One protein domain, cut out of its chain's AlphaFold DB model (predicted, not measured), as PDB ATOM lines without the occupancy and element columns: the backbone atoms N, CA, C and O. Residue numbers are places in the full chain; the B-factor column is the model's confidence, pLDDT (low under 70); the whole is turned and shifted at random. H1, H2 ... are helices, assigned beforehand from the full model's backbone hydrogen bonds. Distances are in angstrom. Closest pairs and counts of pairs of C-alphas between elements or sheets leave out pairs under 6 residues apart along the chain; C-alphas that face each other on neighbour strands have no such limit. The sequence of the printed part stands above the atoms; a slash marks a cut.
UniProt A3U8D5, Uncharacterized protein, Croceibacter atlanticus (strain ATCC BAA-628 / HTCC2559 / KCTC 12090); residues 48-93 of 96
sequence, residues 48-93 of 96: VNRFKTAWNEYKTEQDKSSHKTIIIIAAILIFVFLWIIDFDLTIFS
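What this domain is: This is residues 48 to 93 of the 96 residues of an uncharacterized protein of Croceibacter atlanticus (strain ATCC BAA-628 / HTCC2559 / KCTC 12090) (UniProt A3U8D5). H1 and the longer H2 meet near the link that joins them and make an open V, and the short helix H3 follows past the far end of H2. The printed part has 46 residues with three named helices, H1, H2 and H3 in that order, no named strand, and is all helix. It is only just extended, close to loose, with a radius of gyration of the C-alphas of 14.4 A and spans of 36 by 26 by 20 A.

How they stand to each other: H1, residues 48 to 60, is close to but not clearly touching H2, residues 64 to 84; their closest C-alphas, of Tyr 58 and His 67, are 7.0 A apart. They run opposite ways at a steep tilt of 47 degrees. H3, residues 89 to 92, is apart from H1 and H2. Every O i to N i+4 pair is within hydrogen-bond range in H1, and 16 of 17 in H2; H3 is too short for such a pair.

Where its parts are: H1 begins at C-alpha 48 (159.064, 165.925, 118.378) and measures 18.5 A from first to last C-alpha. H2 measures 31.2 A and ends at C-alpha 84 (172.450, 178.383, 97.352). H3 ends at C-alpha 92 (185.685, 174.870, 109.705).

The domain as a whole: The two C-alphas farthest apart, of Gln 62 and Asp 86, are 37.7 A apart. The printed part has no cut, and both links are tight. Residues 60 to 66 have pLDDT under 70.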
ATOM      1  N   VAL A  48     158.129 166.681 117.526       82.88
ATOM      2  CA  VAL A  48     159.064 165.925 118.378       82.88
ATOM      3  C   VAL A  48     158.816 164.417 118.319       82.88
ATOM      4  O   VAL A  48     159.755 163.632 118.206       82.88
ATOM      5  N   ASN A  49     157.551 163.995 118.368       80.75
ATOM      6  CA  ASN A  49     157.214 162.574 118.343       80.75
ATOM      7  C   ASN A  49     157.524 161.966 116.972       80.75
ATOM      8  O   ASN A  49     158.014 160.849 116.902       80.75
ATOM      9  N   ARG A  50     157.307 162.730 115.892       81.38
ATOM     10  CA  ARG A  50     157.671 162.309 114.532       81.38
ATOM     11  C   ARG A  50     159.176 162.109 114.390       81.38
ATOM     12  O   ARG A  50     159.592 161.087 113.860       81.38
ATOM     13  N   PHE A  51     159.976 163.035 114.922       82.50
ATOM     14  CA  PHE A  51     161.434 162.921 114.904       82.50
ATOM     15  C   PHE A  51     161.918 161.695 115.690       82.50
ATOM     16  O   PHE A  51     162.723 160.911 115.193       82.50
ATOM     17  N   LYS A  52     161.372 161.477 116.893       83.75
ATOM     18  CA  LYS A  52     161.727 160.327 117.736       83.75
ATOM     19  C   LYS A  52     161.341 158.988 117.097       83.75
ATOM     20  O   LYS A  52     162.121 158.043 117.167       83.75
ATOM     21  N   THR A  53     160.166 158.903 116.470       82.06
ATOM     22  CA  THR A  53     159.732 157.699 115.746       82.06
ATOM     23  C   THR A  53     160.633 157.420 114.548       82.06
ATOM     24  O   THR A  53     161.153 156.313 114.458       82.06
ATOM     25  N   ALA A  54     160.899 158.420 113.702       80.12
ATOM     26  CA  ALA A  54     161.779 158.266 112.541       80.12
ATOM     27  C   ALA A  54     163.204 157.840 112.943       80.12
ATOM     28  O   ALA A  54     163.815 157.001 112.289       80.12
ATOM     29  N   TRP A  55     163.720 158.369 114.057       81.56
ATOM     30  CA  TRP A  55     165.025 157.977 114.591       81.56
ATOM     31  C   TRP A  55     165.063 156.527 115.089       81.56
ATOM     32  O   TRP A  55     166.057 155.830 114.895       81.56
ATOM     33  N   ASN A  56     163.990 156.061 115.733       80.25
ATOM     34  CA  ASN A  56     163.880 154.666 116.153       80.25
ATOM     35  C   ASN A  56     163.729 153.720 114.955       80.25
ATOM     36  O   ASN A  56     164.331 152.650 114.963       80.25
ATOM     37  N   GLU A  57     162.980 154.119 113.927       75.12
ATOM     38  CA  GLU A  57     162.803 153.357 112.683       75.12
ATOM     39  C   GLU A  57     164.148 153.217 111.947       75.12
ATOM     40  O   GLU A  57     164.581 152.103 111.671       75.12
ATOM     41  N   TYR A  58     164.911 154.309 111.820       74.25
ATOM     42  CA  TYR A  58     166.285 154.307 111.291       74.25
ATOM     43  C   TYR A  58     167.281 153.435 112.089       74.25
ATOM     44  O   TYR A  58     168.352 153.094 111.598       74.25
ATOM     45  N   LYS A  59     166.992 153.094 113.349       73.81
ATOM     46  CA  LYS A  59     167.852 152.205 114.153       73.81
ATOM     47  C   LYS A  59     167.421 150.743 114.124       73.81
ATOM     48  O   LYS A  59     168.238 149.881 114.437       73.81
ATOM     49  N   THR A  60     166.146 150.485 113.845       68.31
ATOM     50  CA  THR A  60     165.516 149.168 114.024       68.31
ATOM     51  C   THR A  60     165.431 148.397 112.713       68.31
ATOM     52  O   THR A  60     165.509 147.170 112.724       68.31
ATOM     53  N   GLU A  61     165.311 149.096 111.584       61.09
ATOM     54  CA  GLU A  61     165.219 148.467 110.270       61.09
ATOM     55  C   GLU A  61     166.547 147.769 109.900       61.09
ATOM     56  O   GLU A  61     167.628 148.357 109.900       61.09
ATOM     57  N   GLN A  62     166.482 146.471 109.594       58.50
ATOM     58  CA  GLN A  62     167.652 145.619 109.325       58.50
ATOM     59  C   GLN A  62     168.226 145.818 107.903       58.50
ATOM     60  O   GLN A  62     169.322 145.337 107.588       58.50
ATOM     61  N   ASP A  63     167.525 146.572 107.049       61.88
ATOM     62  CA  ASP A  63     167.881 146.820 105.651       61.88
ATOM     63  C   ASP A  63     168.982 147.875 105.510       61.88
ATOM     64  O   ASP A  63     168.753 149.051 105.214       61.88
ATOM     65  N   LYS A  64     170.236 147.446 105.675       62.22
ATOM     66  CA  LYS A  64     171.445 148.283 105.523       62.22
ATOM     67  C   LYS A  64     171.526 149.048 104.188       62.22
ATOM     68  O   LYS A  64     172.266 150.027 104.108       62.22
ATOM     69  N   SER A  65     170.822 148.613 103.141       62.25
ATOM     70  CA  SER A  65     170.764 149.299 101.839       62.25
ATOM     71  C   SER A  65     169.941 150.591 101.905       62.25
ATOM     72  O   SER A  65     170.436 151.642 101.504       62.25
ATOM     73  N   SER A  66     168.737 150.542 102.481       63.00
ATOM     74  CA  SER A  66     167.822 151.687 102.601       63.00
ATOM     75  C   SER A  66     168.417 152.821 103.442       63.00
ATOM     76  O   SER A  66     168.285 153.995 103.093       63.00
ATOM     77  N   HIS A  67     169.173 152.481 104.491       71.19
ATOM     78  CA  HIS A  67     169.842 153.458 105.359       71.19
ATOM     79  C   HIS A  67     170.869 154.307 104.601       71.19
ATOM     80  O   HIS A  67     170.943 155.517 104.809       71.19
ATOM     81  N   LYS A  68     171.635 153.704 103.680       79.06
ATOM     82  CA  LYS A  68     172.639 154.432 102.889       79.06
ATOM     83  C   LYS A  68     171.987 155.446 101.956       79.06
ATOM     84  O   LYS A  68     172.455 156.575 101.878       79.06
ATOM     85  N   THR A  69     170.890 155.073 101.300       84.88
ATOM     86  CA  THR A  69     170.161 155.973 100.397       84.88
ATOM     87  C   THR A  69     169.603 157.186 101.139       84.88
ATOM     88  O   THR A  69     169.740 158.304 100.652       84.88
ATOM     89  N   ILE A  70     169.044 156.996 102.343       86.50
ATOM     90  CA  ILE A  70     168.531 158.102 103.171       86.50
ATOM     91  C   ILE A  70     169.654 159.089 103.525       86.50
ATOM     92  O   ILE A  70     169.474 160.297 103.378       86.50
ATOM     93  N   ILE A  71     170.824 158.588 103.935       86.50
ATOM     94  CA  ILE A  71     171.989 159.431 104.254       86.50
ATOM     95  C   ILE A  71     172.484 160.177 103.010       86.50
ATOM     96  O   ILE A  71     172.758 161.372 103.089       86.50
ATOM     97  N   ILE A  72     172.573 159.499 101.860       91.25
ATOM     98  CA  ILE A  72     173.014 160.107 100.596       91.25
ATOM     99  C   ILE A  72     172.069 161.242 100.190       91.25
ATOM    100  O   ILE A  72     172.531 162.337  99.879       91.25
ATOM    101  N   ILE A  73     170.753 161.017 100.244       92.06
ATOM    102  CA  ILE A  73     169.755 162.049  99.929       92.06
ATOM    103  C   ILE A  73     169.885 163.237 100.890       92.06
ATOM    104  O   ILE A  73     169.890 164.383 100.444       92.06
ATOM    105  N   ALA A  74     170.027 162.985 102.196       92.12
ATOM    106  CA  ALA A  74     170.201 164.044 103.188       92.12
ATOM    107  C   ALA A  74     171.480 164.867 102.942       92.12
ATOM    108  O   ALA A  74     171.434 166.095 102.994       92.12
ATOM    109  N   ALA A  75     172.597 164.212 102.615       93.19
ATOM    110  CA  ALA A  75     173.857 164.878 102.297       93.19
ATOM    111  C   ALA A  75     173.747 165.752 101.037       93.19
ATOM    112  O   ALA A  75     174.196 166.896 101.051       93.19
ATOM    113  N   ILE A  76     173.097 165.255  99.977       95.94
ATOM    114  CA  ILE A  76     172.863 166.022  98.742       95.94
ATOM    115  C   ILE A  76     172.002 167.256  99.025       95.94
ATOM    116  O   ILE A  76     172.333 168.346  98.569       95.94
ATOM    117  N   LEU A  77     170.920 167.113  99.797       95.12
ATOM    118  CA  LEU A  77     170.050 168.239 100.145       95.12
ATOM    119  C   LEU A  77     170.795 169.323 100.934       95.12
ATOM    120  O   LEU A  77     170.620 170.506 100.647       95.12
ATOM    121  N   ILE A  78     171.644 168.930 101.886       93.50
ATOM    122  CA  ILE A  78     172.494 169.869 102.631       93.50
ATOM    123  C   ILE A  78     173.489 170.545 101.686       93.50
ATOM    124  O   ILE A  78     173.642 171.759 101.739       93.50
ATOM    125  N   PHE A  79     174.124 169.793 100.788       92.94
ATOM    126  CA  PHE A  79     175.092 170.344  99.842       92.94
ATOM    127  C   PHE A  79     174.461 171.384  98.904       92.94
ATOM    128  O   PHE A  79     175.003 172.471  98.730       92.94
ATOM    129  N   VAL A  80     173.275 171.092  98.360       94.69
ATOM    130  CA  VAL A  80     172.514 172.039  97.529       94.69
ATOM    131  C   VAL A  80     172.115 173.276  98.332       94.69
ATOM    132  O   VAL A  80     172.221 174.390  97.829       94.69
ATOM    133  N   PHE A  81     171.683 173.100  99.582       94.12
ATOM    134  CA  PHE A  81     171.349 174.222 100.456       94.12
ATOM    135  C   PHE A  81     172.558 175.133 100.705       94.12
ATOM    136  O   PHE A  81     172.435 176.344 100.552       94.12
ATOM    137  N   LEU A  82     173.717 174.556 101.033       90.88
ATOM    138  CA  LEU A  82     174.963 175.295 101.258       90.88
ATOM    139  C   LEU A  82     175.427 176.034 100.000       90.88
ATOM    140  O   LEU A  82     175.898 177.164 100.097       90.88
ATOM    141  N   TRP A  83     175.233 175.433  98.824       89.50
ATOM    142  CA  TRP A  83     175.548 176.062  97.544       89.50
ATOM    143  C   TRP A  83     174.672 177.291  97.252       89.50
ATOM    144  O   TRP A  83     175.177 178.297  96.768       89.50
ATOM    145  N   ILE A  84     173.375 177.254  97.585       92.75
ATOM    146  CA  ILE A  84     172.450 178.383  97.352       92.75
ATOM    147  C   ILE A  84     172.838 179.626  98.161       92.75
ATOM    148  O   ILE A  84     172.654 180.746  97.687       92.75
ATOM    149  N   ILE A  85     173.326 179.440  99.388       93.06
ATOM    150  CA  ILE A  85     173.674 180.541 100.298       93.06
ATOM    151  C   ILE A  85     175.145 180.969 100.191       93.06
ATOM    152  O   ILE A  85     175.571 181.809 100.978       93.06
ATOM    153  N   ASP A  86     175.898 180.375  99.257       87.50
ATOM    154  CA  ASP A  86     177.342 180.576  99.077       87.50
ATOM    155  C   ASP A  86     178.119 180.394 100.396       87.50
ATOM    156  O   ASP A  86     178.932 181.220 100.811       87.50
ATOM    157  N   PHE A  87     177.775 179.333 101.136       87.88
ATOM    158  CA  PHE A  87     178.321 179.108 102.472       87.88
ATOM    159  C   PHE A  87     179.802 178.742 102.404       87.88
ATOM    160  O   PHE A  87     180.169 177.704 101.846       87.88
ATOM    161  N   ASP A  88     180.639 179.546 103.053       85.31
ATOM    162  CA  ASP A  88     182.067 179.280 103.145       85.31
ATOM    163  C   ASP A  88     182.353 178.108 104.101       85.31
ATOM    164  O   ASP A  88     182.269 178.227 105.324       85.31
ATOM    165  N   LEU A  89     182.698 176.949 103.535       80.44
ATOM    166  CA  LEU A  89     183.083 175.748 104.287       80.44
ATOM    167  C   LEU A  89     184.470 175.869 104.937       80.44
ATOM    168  O   LEU A  89     184.783 175.099 105.847       80.44
ATOM    169  N   THR A  90     185.279 176.834 104.498       79.19
ATOM    170  CA  THR A  90     186.648 177.070 104.981       79.19
ATOM    171  C   THR A  90     186.663 177.543 106.437       79.19
ATOM    172  O   THR A  90     187.635 177.311 107.155       79.19
ATOM    173  N   ILE A  91     185.538 178.079 106.930       80.12
ATOM    174  CA  ILE A  91     185.343 178.463 108.337       80.12
ATOM    175  C   ILE A  91     185.570 177.305 109.325       80.12
ATOM    176  O   ILE A  91     185.853 177.536 110.497       80.12
ATOM    177  N   PHE A  92     185.445 176.052 108.874       78.88
ATOM    178  CA  PHE A  92     185.685 174.870 109.705       78.88
ATOM    179  C   PHE A  92     187.124 174.343 109.632       78.88
ATOM    180  O   PHE A  92     187.493 173.507 110.455       78.88
ATOM    181  N   SER A  93     187.925 174.793 108.661       72.69
ATOM    182  CA  SER A  93     189.339 174.418 108.510       72.69
ATOM    183  C   SER A  93     190.309 175.455 109.070       72.69
ATOM    184  O   SER A  93     191.465 175.110 109.324       72.69
TER     185      SER A  93